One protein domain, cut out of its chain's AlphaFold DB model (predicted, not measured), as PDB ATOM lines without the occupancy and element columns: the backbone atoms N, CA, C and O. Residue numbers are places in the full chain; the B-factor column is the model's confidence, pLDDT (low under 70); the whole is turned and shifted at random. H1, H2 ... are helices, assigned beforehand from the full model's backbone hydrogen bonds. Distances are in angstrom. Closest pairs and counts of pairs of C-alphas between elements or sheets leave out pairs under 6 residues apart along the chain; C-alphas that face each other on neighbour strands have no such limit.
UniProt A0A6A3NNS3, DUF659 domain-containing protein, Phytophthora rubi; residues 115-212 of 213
ATOM      1  N   HIS A 115     205.873 170.072 138.821       91.88
ATOM      2  CA  HIS A 115     206.897 170.377 139.817       91.88
ATOM      3  C   HIS A 115     208.007 169.312 139.860       91.88
ATOM      4  O   HIS A 115     209.189 169.660 139.885       91.88
ATOM      5  N   LEU A 116     207.644 168.025 139.835       92.31
ATOM      6  CA  LEU A 116     208.610 166.924 139.806       92.31
ATOM      7  C   LEU A 116     209.419 166.892 138.503       92.31
ATOM      8  O   LEU A 116     210.629 166.704 138.561       92.31
ATOM      9  N   VAL A 117     208.796 167.145 137.348       93.56
ATOM     10  CA  VAL A 117     209.498 167.237 136.053       93.56
ATOM     11  C   VAL A 117     210.542 168.353 136.073       93.56
ATOM     12  O   VAL A 117     211.689 168.137 135.681       93.56
ATOM     13  N   VAL A 118     210.178 169.536 136.576       92.25
ATOM     14  CA  VAL A 118     211.116 170.659 136.712       92.25
ATOM     15  C   VAL A 118     212.247 170.308 137.680       92.25
ATOM     16  O   VAL A 118     213.404 170.626 137.412       92.25
ATOM     17  N   LYS A 119     211.943 169.626 138.788       92.00
ATOM     18  CA  LYS A 119     212.961 169.173 139.743       92.00
ATOM     19  C   LYS A 119     213.954 168.203 139.094       92.00
ATOM     20  O   LYS A 119     215.157 168.431 139.180       92.00
ATOM     21  N   ASP A 120     213.462 167.198 138.376       94.00
ATOM     22  CA  ASP A 120     214.298 166.240 137.646       94.00
ATOM     23  C   ASP A 120     215.167 166.932 136.585       94.00
ATOM     24  O   ASP A 120     216.332 166.577 136.396       94.00
ATOM     25  N   LEU A 121     214.630 167.945 135.899       93.38
ATOM     26  CA  LEU A 121     215.380 168.746 134.933       93.38
ATOM     27  C   LEU A 121     216.537 169.506 135.599       93.38
ATOM     28  O   LEU A 121     217.655 169.501 135.079       93.38
ATOM     29  N   VAL A 122     216.282 170.136 136.750       93.31
ATOM     30  CA  VAL A 122     217.303 170.836 137.550       93.31
ATOM     31  C   VAL A 122     218.395 169.870 138.012       93.31
ATOM     32  O   VAL A 122     219.573 170.220 137.942       93.31
ATOM     33  N   ASP A 123     218.021 168.660 138.426       92.56
ATOM     34  CA  ASP A 123     218.961 167.644 138.908       92.56
ATOM     35  C   ASP A 123     219.815 167.052 137.770       92.56
ATOM     36  O   ASP A 123     220.996 166.756 137.959       92.56
ATOM     37  N   ARG A 124     219.257 166.924 136.559       94.44
ATOM     38  CA  ARG A 124     219.969 166.401 135.376       94.44
ATOM     39  C   ARG A 124     220.882 167.428 134.710       94.44
ATOM     40  O   ARG A 124     221.897 167.058 134.121       94.44
ATOM     41  N   LEU A 125     220.536 168.714 134.769       94.62
ATOM     42  CA  LEU A 125     221.300 169.788 134.140       94.62
ATOM     43  C   LEU A 125     222.183 170.495 135.172       94.62
ATOM     44  O   LEU A 125     221.763 171.444 135.828       94.62
ATOM     45  N   SER A 126     223.452 170.091 135.259       93.31
ATOM     46  CA  SER A 126     224.409 170.617 136.250       93.31
ATOM     47  C   SER A 126     224.511 172.150 136.280       93.31
ATOM     48  O   SER A 126     224.603 172.747 137.353       93.31
ATOM     49  N   TRP A 127     224.449 172.809 135.118       93.50
ATOM     50  CA  TRP A 127     224.455 174.272 135.024       93.50
ATOM     51  C   TRP A 127     223.198 174.902 135.647       93.50
ATOM     52  O   TRP A 127     223.301 175.933 136.308       93.50
ATOM     53  N   LEU A 128     222.031 174.268 135.492       92.62
ATOM     54  CA  LEU A 128     220.759 174.726 136.049       92.62
ATOM     55  C   LEU A 128     220.703 174.477 137.562       92.62
ATOM     56  O   LEU A 128     220.243 175.337 138.315       92.62
ATOM     57  N   GLY A 129     221.254 173.353 138.029       92.75
ATOM     58  CA  GLY A 129     221.473 173.095 139.452       92.75
ATOM     59  C   GLY A 129     222.381 174.148 140.100       92.75
ATOM     60  O   GLY A 129     222.036 174.723 141.138       92.75
ATOM     61  N   LYS A 130     223.506 174.485 139.454       91.38
ATOM     62  CA  LYS A 130     224.420 175.544 139.917       91.38
ATOM     63  C   LYS A 130     223.746 176.918 139.933       91.38
ATOM     64  O   LYS A 130     223.886 177.648 140.916       91.38
ATOM     65  N   LEU A 131     222.985 177.248 138.888       91.00
ATOM     66  CA  LEU A 131     222.190 178.474 138.819       91.00
ATOM     67  C   LEU A 131     221.187 178.545 139.979       91.00
ATOM     68  O   LEU A 131     221.151 179.538 140.702       91.00
ATOM     69  N   THR A 132     220.442 177.463 140.217       91.56
ATOM     70  CA  THR A 132     219.457 177.360 141.303       91.56
ATOM     71  C   THR A 132     220.099 177.590 142.670       91.56
ATOM     72  O   THR A 132     219.564 178.340 143.490       91.56
ATOM     73  N   GLU A 133     221.264 176.996 142.931       90.81
ATOM     74  CA  GLU A 133     221.970 177.186 144.200       90.81
ATOM     75  C   GLU A 133     222.479 178.625 144.373       90.81
ATOM     76  O   GLU A 133     222.340 179.208 145.452       90.81
ATOM     77  N   ASN A 134     222.995 179.242 143.308       88.00
ATOM     78  CA  ASN A 134     223.406 180.646 143.314       88.00
ATOM     79  C   ASN A 134     222.222 181.585 143.595       88.00
ATOM     80  O   ASN A 134     222.298 182.425 144.499       88.00
ATOM     81  N   CYS A 135     221.094 181.390 142.904       87.94
ATOM     82  CA  CYS A 135     219.851 182.120 143.154       87.94
ATOM     83  C   CYS A 135     219.377 181.938 144.602       87.94
ATOM     84  O   CYS A 135     219.016 182.906 145.272       87.94
ATOM     85  N   ARG A 136     219.430 180.712 145.135       89.81
ATOM     86  CA  ARG A 136     219.019 180.417 146.512       89.81
ATOM     87  C   ARG A 136     219.898 181.125 147.541       89.81
ATOM     88  O   ARG A 136     219.371 181.689 148.503       89.81
ATOM     89  N   LYS A 137     221.222 181.125 147.358       87.19
ATOM     90  CA  LYS A 137     222.166 181.867 148.214       87.19
ATOM     91  C   LYS A 137     221.865 183.361 148.208       87.19
ATOM     92  O   LYS A 137     221.811 183.969 149.277       87.19
ATOM     93  N   LEU A 138     221.606 183.925 147.031       84.75
ATOM     94  CA  LEU A 138     221.263 185.331 146.864       84.75
ATOM     95  C   LEU A 138     219.947 185.684 147.574       84.75
ATOM     96  O   LEU A 138     219.920 186.588 148.405       84.75
ATOM     97  N   VAL A 139     218.877 184.919 147.339       86.38
ATOM     98  CA  VAL A 139     217.578 185.128 148.002       86.38
ATOM     99  C   VAL A 139     217.702 185.011 149.521       86.38
ATOM    100  O   VAL A 139     217.157 185.839 150.248       86.38
ATOM    101  N   ARG A 140     218.446 184.017 150.030       87.00
ATOM    102  CA  ARG A 140     218.707 183.869 151.473       87.00
ATOM    103  C   ARG A 140     219.467 185.066 152.043       87.00
ATOM    104  O   ARG A 140     219.142 185.512 153.139       87.00
ATOM    105  N   PHE A 141     220.472 185.571 151.330       84.31
ATOM    106  CA  PHE A 141     221.221 186.761 151.734       84.31
ATOM    107  C   PHE A 141     220.302 187.985 151.836       84.31
ATOM    108  O   PHE A 141     220.297 188.659 152.865       84.31
ATOM    109  N   LEU A 142     219.471 188.211 150.818       83.12
ATOM    110  CA  LEU A 142     218.534 189.331 150.773       83.12
ATOM    111  C   LEU A 142     217.493 189.241 151.891       83.12
ATOM    112  O   LEU A 142     217.336 190.189 152.650       83.12
ATOM    113  N   LYS A 143     216.849 188.079 152.068       83.38
ATOM    114  CA  LYS A 143     215.835 187.865 153.117       83.38
ATOM    115  C   LYS A 143     216.374 188.042 154.539       83.38
ATOM    116  O   LYS A 143     215.607 188.375 155.434       83.38
ATOM    117  N   LYS A 144     217.676 187.833 154.768       84.94
ATOM    118  CA  LYS A 144     218.313 188.076 156.076       84.94
ATOM    119  C   LYS A 144     218.510 189.562 156.388       84.94
ATOM    120  O   LYS A 144     218.716 189.902 157.548       84.94
ATOM    121  N   SER A 145     218.467 190.437 155.387       81.25
ATOM    122  CA  SER A 145     218.649 191.876 155.554       81.25
ATOM    123  C   SER A 145     217.357 192.606 155.203       81.25
ATOM    124  O   SER A 145     217.073 192.859 154.035       81.25
ATOM    125  N   GLN A 146     216.584 192.968 156.231       77.44
ATOM    126  CA  GLN A 146     215.318 193.697 156.074       77.44
ATOM    127  C   GLN A 146     215.438 194.937 155.159       77.44
ATOM    128  O   GLN A 146     214.612 195.066 154.254       77.44
ATOM    129  N   PRO A 147     216.476 195.797 155.280       81.31
ATOM    130  CA  PRO A 147     216.633 196.945 154.385       81.31
ATOM    131  C   PRO A 147     216.866 196.551 152.922       81.31
ATOM    132  O   PRO A 147     216.262 197.131 152.026       81.31
ATOM    133  N   LEU A 148     217.713 195.546 152.669       80.56
ATOM    134  CA  LEU A 148     218.015 195.074 151.312       80.56
ATOM    135  C   LEU A 148     216.799 194.403 150.666       80.56
ATOM    136  O   LEU A 148     216.548 194.587 149.478       80.56
ATOM    137  N   TRP A 149     216.030 193.643 151.445       82.06
ATOM    138  CA  TRP A 149     214.803 193.006 150.979       82.06
ATOM    139  C   TRP A 149     213.721 194.027 150.620       82.06
ATOM    140  O   TRP A 149     213.070 193.891 149.585       82.06
ATOM    141  N   TYR A 150     213.543 195.057 151.453       83.12
ATOM    142  CA  TYR A 150     212.608 196.148 151.183       83.12
ATOM    143  C   TYR A 150     212.999 196.934 149.927       83.12
ATOM    144  O   TYR A 150     212.163 197.161 149.058       83.12
ATOM    145  N   GLU A 151     214.275 197.299 149.807       81.38
ATOM    146  CA  GLU A 151     214.803 198.029 148.656       81.38
ATOM    147  C   GLU A 151     214.615 197.249 147.347       81.38
ATOM    148  O   GLU A 151     214.124 197.801 146.364       81.38
ATOM    149  N   LEU A 152     214.921 195.947 147.350       81.88
ATOM    150  CA  LEU A 152     214.690 195.087 146.191       81.88
ATOM    151  C   LEU A 152     213.207 195.045 145.801       81.88
ATOM    152  O   LEU A 152     212.884 195.197 144.626       81.88
ATOM    153  N   LYS A 153     212.304 194.876 146.778       82.50
ATOM    154  CA  LYS A 153     210.855 194.907 146.530       82.50
ATOM    155  C   LYS A 153     210.402 196.246 145.958       82.50
ATOM    156  O   LYS A 153     209.593 196.260 145.038       82.50
ATOM    157  N   ARG A 154     210.936 197.364 146.468       82.69
ATOM    158  CA  ARG A 154     210.623 198.701 145.951       82.69
ATOM    159  C   ARG A 154     211.002 198.816 144.476       82.69
ATOM    160  O   ARG A 154     210.174 199.251 143.685       82.69
ATOM    161  N   LEU A 155     212.208 198.385 144.100       79.38
ATOM    162  CA  LEU A 155     212.654 198.401 142.701       79.38
ATOM    163  C   LEU A 155     211.804 197.480 141.814       79.38
ATOM    164  O   LEU A 155     211.417 197.881 140.721       79.38
ATOM    165  N   GLN A 156     211.442 196.290 142.308       78.69
ATOM    166  CA  GLN A 156     210.543 195.356 141.615       78.69
ATOM    167  C   GLN A 156     209.147 195.931 141.343       78.69
ATOM    168  O   GLN A 156     208.532 195.568 140.346       78.69
ATOM    169  N   CYS A 157     208.650 196.831 142.192       75.00
ATOM    170  CA  CYS A 157     207.386 197.531 141.957       75.00
ATOM    171  C   CYS A 157     207.499 198.682 140.943       75.00
ATOM    172  O   CYS A 157     206.478 199.113 140.419       75.00
ATOM    173  N   MET A 158     208.707 199.202 140.696       69.38
ATOM    174  CA  MET A 158     208.934 200.368 139.833       69.38
ATOM    175  C   MET A 158     209.347 199.991 138.405       69.38
ATOM    176  O   MET A 158     208.997 200.704 137.469       69.38
ATOM    177  N   GLU A 159     210.078 198.889 138.216       61.66
ATOM    178  CA  GLU A 159     210.594 198.475 136.906       61.66
ATOM    179  C   GLU A 159     209.982 197.145 136.441       61.66
ATOM    180  O   GLU A 159     210.092 196.116 137.102       61.66
ATOM    181  N   GLY A 160     209.398 197.129 135.240       59.22
ATOM    182  CA  GLY A 160     208.783 195.935 134.641       59.22
ATOM    183  C   GLY A 160     209.760 194.844 134.172       59.22
ATOM    184  O   GLY A 160     209.333 193.898 133.515       59.22
ATOM    185  N   LYS A 161     211.069 194.949 134.457       64.81
ATOM    186  CA  LYS A 161     212.096 193.976 134.030       64.81
ATOM    187  C   LYS A 161     212.942 193.489 135.209       64.81
ATOM    188  O   LYS A 161     214.024 194.005 135.479       64.81
ATOM    189  N   ALA A 162     212.477 192.426 135.867       65.38
ATOM    190  CA  ALA A 162     213.071 191.859 137.085       65.38
ATOM    191  C   ALA A 162     214.578 191.517 137.002       65.38
ATOM    192  O   ALA A 162     215.269 191.560 138.018       65.38
ATOM    193  N   ILE A 163     215.100 191.191 135.815       63.03
ATOM    194  CA  ILE A 163     216.513 190.817 135.610       63.03
ATOM    195  C   ILE A 163     217.447 192.034 135.727       63.03
ATOM    196  O   ILE A 163     218.481 191.959 136.392       63.03
ATOM    197  N   LEU A 164     217.061 193.171 135.139       65.56
ATOM    198  CA  LEU A 164     217.831 194.423 135.207       65.56
ATOM    199  C   LEU A 164     217.858 194.982 136.632       65.56
ATOM    200  O   LEU A 164     218.892 195.475 137.082       65.56
ATOM    201  N   ILE A 165     216.763 194.797 137.374       73.50
ATOM    202  CA  ILE A 165     216.631 195.237 138.764       73.50
ATOM    203  C   ILE A 165     217.713 194.625 139.649       73.50
ATOM    204  O   ILE A 165     218.285 195.324 140.481       73.50
ATOM    205  N   LEU A 166     218.036 193.339 139.474       73.50
ATOM    206  CA  LEU A 166     219.057 192.706 140.302       73.50
ATOM    207  C   LEU A 166     220.451 193.285 140.026       73.50
ATOM    208  O   LEU A 166     221.178 193.564 140.977       73.50
ATOM    209  N   HIS A 167     220.798 193.505 138.755       74.50
ATOM    210  CA  HIS A 167     222.048 194.160 138.357       74.50
ATOM    211  C   HIS A 167     222.158 195.573 138.945       74.50
ATOM    212  O   HIS A 167     223.177 195.913 139.550       74.50
ATOM    213  N   VAL A 168     221.099 196.380 138.806       73.56
ATOM    214  CA  VAL A 168     221.022 197.748 139.349       73.56
ATOM    215  C   VAL A 168     221.146 197.733 140.870       73.56
ATOM    216  O   VAL A 168     221.891 198.524 141.446       73.56
ATOM    217  N   PHE A 169     220.468 196.792 141.523       78.12
ATOM    218  CA  PHE A 169     220.452 196.650 142.969       78.12
ATOM    219  C   PHE A 169     221.831 196.297 143.542       78.12
ATOM    220  O   PHE A 169     222.322 196.991 144.434       78.12
ATOM    221  N   VAL A 170     222.491 195.249 143.024       77.69
ATOM    222  CA  VAL A 170     223.816 194.843 143.533       77.69
ATOM    223  C   VAL A 170     224.901 195.863 143.181       77.69
ATOM    224  O   VAL A 170     225.850 196.032 143.944       77.69
ATOM    225  N   SER A 171     224.734 196.598 142.077       74.81
ATOM    226  CA  SER A 171     225.635 197.686 141.665       74.81
ATOM    227  C   SER A 171     225.351 199.018 142.374       74.81
ATOM    228  O   SER A 171     226.084 199.993 142.189       74.81
ATOM    229  N   GLY A 172     224.297 199.082 143.192       73.50
ATOM    230  CA  GLY A 172     223.862 200.292 143.877       73.50
ATOM    231  C   GLY A 172     224.921 200.855 144.828       73.50
ATOM    232  O   GLY A 172     225.593 200.133 145.575       73.50
ATOM    233  N   ARG A 173     225.049 202.190 144.849       63.84
ATOM    234  CA  ARG A 173     225.944 202.892 145.779       63.84
ATOM    235  C   ARG A 173     225.546 202.562 147.218       63.84
ATOM    236  O   ARG A 173     224.518 203.012 147.703       63.84
ATOM    237  N   GLY A 174     226.389 201.795 147.907       67.06
ATOM    238  CA  GLY A 174     226.152 201.383 149.292       67.06
ATOM    239  C   GLY A 174     225.920 199.888 149.494       67.06
ATOM    240  O   GLY A 174     226.027 199.441 150.629       67.06
ATOM    241  N   PHE A 175     225.724 199.092 148.438       70.94
ATOM    242  CA  PHE A 175     225.530 197.642 148.573       70.94
ATOM    243  C   PHE A 175     226.727 196.937 149.240       70.94
ATOM    244  O   PHE A 175     226.575 196.092 150.123       70.94
ATOM    245  N   LEU A 176     227.947 197.355 148.886       69.56
ATOM    246  CA  LEU A 176     229.190 196.873 149.501       69.56
ATOM    247  C   LEU A 176     229.552 197.595 150.815       69.56
ATOM    248  O   LEU A 176     230.560 197.248 151.442       69.56
ATOM    249  N   ARG A 177     228.770 198.600 151.247       68.69
ATOM    250  CA  ARG A 177     228.976 199.278 152.537       68.69
ATOM    251  C   ARG A 177     228.399 198.404 153.645       68.69
ATOM    252  O   ARG A 177     227.232 198.489 154.001       68.69
ATOM    253  N   ALA A 178     229.254 197.554 154.191       68.88
ATOM    254  CA  ALA A 178     228.948 196.677 155.309       68.88
ATOM    255  C   ALA A 178     229.693 197.119 156.575       68.88
ATOM    256  O   ALA A 178     230.819 197.612 156.490       68.88
ATOM    257  N   ARG A 179     229.076 196.914 157.748       66.69
ATOM    258  CA  ARG A 179     229.653 197.308 159.046       66.69
ATOM    259  C   ARG A 179     230.703 196.313 159.548       66.69
ATOM    260  O   ARG A 179     231.610 196.708 160.268       66.69
ATOM    261  N   THR A 180     230.614 195.041 159.149       79.12
ATOM    262  CA  THR A 180     231.560 193.988 159.559       79.12
ATOM    263  C   THR A 180     232.256 193.325 158.368       79.12
ATOM    264  O   THR A 180     231.744 193.323 157.245       79.12
ATOM    265  N   LYS A 181     233.432 192.716 158.606       78.81
ATOM    266  CA  LYS A 181     234.176 191.950 157.584       78.81
ATOM    267  C   LYS A 181     233.335 190.809 156.995       78.81
ATOM    268  O   LYS A 181     233.342 190.612 155.784       78.81
ATOM    269  N   GLU A 182     232.574 190.113 157.835       78.94
ATOM    270  CA  GLU A 182     231.703 189.007 157.427       78.94
ATOM    271  C   GLU A 182     230.543 189.482 156.537       78.94
ATOM    272  O   GLU A 182     230.272 188.897 155.488       78.94
ATOM    273  N   GLN A 183     229.892 190.591 156.904       74.38
ATOM    274  CA  GLN A 183     228.865 191.215 156.067       74.38
ATOM    275  C   GLN A 183     229.455 191.677 154.730       74.38
ATOM    276  O   GLN A 183     228.850 191.454 153.685       74.38
ATOM    277  N   LYS A 184     230.671 192.244 154.739       79.94
ATOM    278  CA  LYS A 184     231.364 192.677 153.519       79.94
ATOM    279  C   LYS A 184     231.681 191.506 152.589       79.94
ATOM    280  O   LYS A 184     231.578 191.669 151.378       79.94
ATOM    281  N   ALA A 185     232.050 190.344 153.130       81.12
ATOM    282  CA  ALA A 185     232.271 189.126 152.352       81.12
ATOM    283  C   ALA A 185     230.964 188.602 151.728       81.12
ATOM    284  O   ALA A 185     230.939 188.276 150.544       81.12
ATOM    285  N   LYS A 186     229.861 188.603 152.489       79.12
ATOM    286  CA  LYS A 186     228.527 188.203 152.002       79.12
ATOM    287  C   LYS A 186     227.995 189.137 150.906       79.12
ATOM    288  O   LYS A 186     227.517 188.645 149.886       79.12
ATOM    289  N   CYS A 187     228.135 190.458 151.072       80.06
ATOM    290  CA  CYS A 187     227.789 191.429 150.028       80.06
ATOM    291  C   CYS A 187     228.646 191.232 148.773       80.06
ATOM    292  O   CYS A 187     228.118 191.283 147.669       80.06
ATOM    293  N   ARG A 188     229.952 190.961 148.927       82.06
ATOM    294  CA  ARG A 188     230.832 190.679 147.784       82.06
ATOM    295  C   ARG A 188     230.410 189.429 147.030       82.06
ATOM    296  O   ARG A 188     230.214 189.508 145.832       82.06
ATOM    297  N   HIS A 189     230.132 188.330 147.728       82.31
ATOM    298  CA  HIS A 189     229.616 187.120 147.089       82.31
ATOM    299  C   HIS A 189     228.318 187.387 146.306       82.31
ATOM    300  O   HIS A 189     228.156 186.899 145.190       82.31
ATOM    301  N   ALA A 190     227.371 188.139 146.880       81.56
ATOM    302  CA  ALA A 190     226.126 188.496 146.199       81.56
ATOM    303  C   ALA A 190     226.368 189.384 144.964       81.56
ATOM    304  O   ALA A 190     225.737 189.160 143.933       81.56
ATOM    305  N   TYR A 191     227.305 190.332 145.055       84.19
ATOM    306  CA  TYR A 191     227.746 191.162 143.934       84.19
ATOM    307  C   TYR A 191     228.391 190.317 142.831       84.19
ATOM    308  O   TYR A 191     227.940 190.365 141.695       84.19
ATOM    309  N   ASP A 192     229.377 189.486 143.172       84.25
ATOM    310  CA  ASP A 192     230.109 188.644 142.220       84.25
ATOM    311  C   ASP A 192     229.171 187.659 141.514       84.25
ATOM    312  O   ASP A 192     229.293 187.436 140.314       84.25
ATOM    313  N   THR A 193     228.191 187.109 142.241       80.75
ATOM    314  CA  THR A 193     227.162 186.231 141.665       80.75
ATOM    315  C   THR A 193     226.243 187.000 140.719       80.75
ATOM    316  O   THR A 193     225.993 186.542 139.611       80.75
ATOM    317  N   GLY A 194     225.736 188.160 141.150       76.31
ATOM    318  CA  GLY A 194     224.815 188.972 140.356       76.31
ATOM    319  C   GLY A 194     225.465 189.598 139.123       76.31
ATOM    320  O   GLY A 194     224.771 189.799 138.141       76.31
ATOM    321  N   MET A 195     226.773 189.862 139.164       80.12
ATOM    322  CA  MET A 195     227.551 190.483 138.083       80.12
ATOM    323  C   MET A 195     228.351 189.478 137.245       80.12
ATOM    324  O   MET A 195     229.086 189.879 136.337       80.12
ATOM    325  N   ALA A 196     228.251 188.180 137.542       82.50
ATOM    326  CA  ALA A 196     228.909 187.157 136.745       82.50
ATOM    327  C   ALA A 196     228.386 187.218 135.301       82.50
ATOM    328  O   ALA A 196     227.179 187.244 135.060       82.50
ATOM    329  N   ARG A 197     229.311 187.257 134.330       78.62
ATOM    330  CA  ARG A 197     228.997 187.483 132.904       78.62
ATOM    331  C   ARG A 197     227.986 186.482 132.349       78.62
ATOM    332  O   ARG A 197     227.224 186.811 131.449       78.62
ATOM    333  N   ASP A 198     228.002 185.264 132.870       83.62
ATOM    334  CA  ASP A 198     227.144 184.162 132.463       83.62
ATOM    335  C   ASP A 198     225.847 184.064 133.276       83.62
ATOM    336  O   ASP A 198     224.950 183.339 132.860       83.62
ATOM    337  N   PHE A 199     225.699 184.783 134.393       83.12
ATOM    338  CA  PHE A 199     224.553 184.617 135.290       83.12
ATOM    339  C   PHE A 199     223.236 185.060 134.646       83.12
ATOM    340  O   PHE A 199     222.275 184.293 134.629       83.12
ATOM    341  N   VAL A 200     223.194 186.256 134.049       81.19
ATOM    342  CA  VAL A 200     222.002 186.731 133.320       81.19
ATOM    343  C   VAL A 200     221.708 185.850 132.110       81.19
ATOM    344  O   VAL A 200     220.565 185.450 131.912       81.19
ATOM    345  N   LEU A 201     222.739 185.463 131.356       84.94
ATOM    346  CA  LEU A 201     222.585 184.568 130.208       84.94
ATOM    347  C   LEU A 201     222.006 183.205 130.629       84.94
ATOM    348  O   LEU A 201     221.152 182.648 129.944       84.94
ATOM    349  N   GLN A 202     222.452 182.665 131.765       88.50
ATOM    350  CA  GLN A 202     221.932 181.422 132.334       88.50
ATOM    351  C   GLN A 202     220.493 181.578 132.833       88.50
ATOM    352  O   GLN A 202     219.705 180.656 132.635       88.50
ATOM    353  N   LEU A 203     220.127 182.721 133.424       86.75
ATOM    354  CA  LEU A 203     218.741 183.024 133.798       86.75
ATOM    355  C   LEU A 203     217.827 183.090 132.573       86.75
ATOM    356  O   LEU A 203     216.795 182.431 132.556       86.75
ATOM    357  N   GLU A 204     218.215 183.824 131.530       86.50
ATOM    358  CA  GLU A 204     217.446 183.910 130.283       86.50
ATOM    359  C   GLU A 204     217.326 182.548 129.596       86.50
ATOM    360  O   GLU A 204     216.257 182.179 129.111       86.50
ATOM    361  N   LYS A 205     218.410 181.763 129.593       90.81
ATOM    362  CA  LYS A 205     218.399 180.387 129.088       90.81
ATOM    363  C   LYS A 205     217.455 179.497 129.899       90.81
ATOM    364  O   LYS A 205     216.752 178.685 129.309       90.81
ATOM    365  N   ALA A 206     217.437 179.634 131.226       89.12
ATOM    366  CA  ALA A 206     216.531 178.890 132.094       89.12
ATOM    367  C   ALA A 206     215.069 179.293 131.869       89.12
ATOM    368  O   ALA A 206     214.226 178.412 131.786       89.12
ATOM    369  N   ILE A 207     214.772 180.586 131.698       87.94
ATOM    370  CA  ILE A 207     213.419 181.068 131.377       87.94
ATOM    371  C   ILE A 207     212.932 180.437 130.071       87.94
ATOM    372  O   ILE A 207     211.911 179.763 130.083       87.94
ATOM    373  N   LYS A 208     213.715 180.532 128.988       89.75
ATOM    374  CA  LYS A 208     213.370 179.919 127.690       89.75
ATOM    375  C   LYS A 208     213.164 178.405 127.776       89.75
ATOM    376  O   LYS A 208     212.334 177.848 127.068       89.75
ATOM    377  N   LEU A 209     213.943 177.727 128.619       88.94
ATOM    378  CA  LEU A 209     213.814 176.286 128.844       88.94
ATOM    379  C   LEU A 209     212.551 175.926 129.640       88.94
ATOM    380  O   LEU A 209     212.015 174.843 129.452       88.94
ATOM    381  N   LEU A 210     212.106 176.793 130.547       86.31
ATOM    382  CA  LEU A 210     210.915 176.562 131.367       86.31
ATOM    383  C   LEU A 210     209.629 177.039 130.682       86.31
ATOM    384  O   LEU A 210     208.571 176.535 131.016       86.31
ATOM    385  N   GLU A 211     209.705 177.948 129.706       86.88
ATOM    386  CA  GLU A 211     208.558 178.403 128.896       86.88
ATOM    387  C   GLU A 211     207.911 177.290 128.055       86.88
ATOM    388  O   GLU A 211     206.778 177.439 127.607       86.88
ATOM    389  N   VAL A 212     208.623 176.184 127.821       81.25
ATOM    390  CA  VAL A 212     208.116 175.026 127.065       81.25
ATOM    391  C   VAL A 212     207.458 173.955 127.947       81.25
ATOM    392  O   VAL A 212     207.025 172.933 127.417       81.25
TER     393      VAL A 212
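AT A GLANCE: This is residues 115 to 212 of the 213 residues of the protein "DUF659 domain-containing protein" of Phytophthora rubi (UniProt A0A6A3NNS3). One long helix, H2, runs through the domain as a spine, with H1 and H3 turned off at its two ends; H5 packs on its later half and H6 on its first half, both crossing it. H3, H4 and H5 fold back and forth as two successive helical hairpins, and H4 joins H3 to H5 without reaching H2. The printed part has 98 residues with six named helices, H1 to H6 in order, and no named strand, and its class is all helix. It is compact, with a radius of gyration of the C-alphas of 14.5 A, and spans 42 by 30 by 24 A.

IN THESE COORDINATES: H1 covers residues 115 to 124, 14.4 A long, and C-alpha 115 is at (206.897, 170.377, 139.817). H2 covers residues 126 to 144, 27.1 A, and ends with C-alpha 144 at (218.313, 188.076, 156.076). H3 covers residues 146 to 158, 18.7 A. H4 covers residues 162 to 170, 12.9 A. H5 covers residues 181 to 194, 19.8 A. H6 covers residues 199 to 210, 16.3 A, and ends with C-alpha 210 at (210.915, 176.562, 131.367).

HOW THE PARTS SIT: H2 is the hub, touching four other helices. H1 and H2 touch only at the corner by their link, closest at the C-alphas of Val 122 and Gly 129, 5.1 A. H3 and H2 only just touch, only at the corner, with 3 pairs of C-alphas within 8 A; the closest are those of Leu 142 and Trp 149, 5.2 A. H2 touches H5 with residues 134 to 141 alone, at a steep tilt of 44 degrees, opposite ways; the closest C-alphas are those of Leu 138 and Ala 190, 5.8 A. H2 touches H6 with residues 128 to 131 alone, closest at the C-alphas of Leu 131 and Gln 202, 7.1 A; their steep tilt of 68 degrees is only just short of about perpendicular. H3 and H4 form a helical hairpin, and the C-alphas of Gln 156 and Ala 162, their closest, are 6.3 A apart. H4 and H5 form another at a shallow tilt of 33 degrees, only just short of steep, closest at the C-alphas of Val 170 and Tyr 191, 5.4 A. H4 and H6 are close but not clearly touching, with the C-alphas of Ile 163 and Val 200 closest at 7.2 A. H2 and H4 are apart, as are H3 and H5. In H1, H2, H3, H5 and H6 every O i to N i+4 pair is within hydrogen-bond range; in H4 3 of 5 are.

THE WHOLE: The two C-alphas farthest apart are those of Arg 179 and Val 212, 44.5 A. The printed part has no cut and no long link; the link from H4 to H5, 10 residues, is short, and the other links are tight. The mean pLDDT of the printed part is 81.8, and it is under 70 at residues 158 to 164, 173 to 174 and 176 to 179.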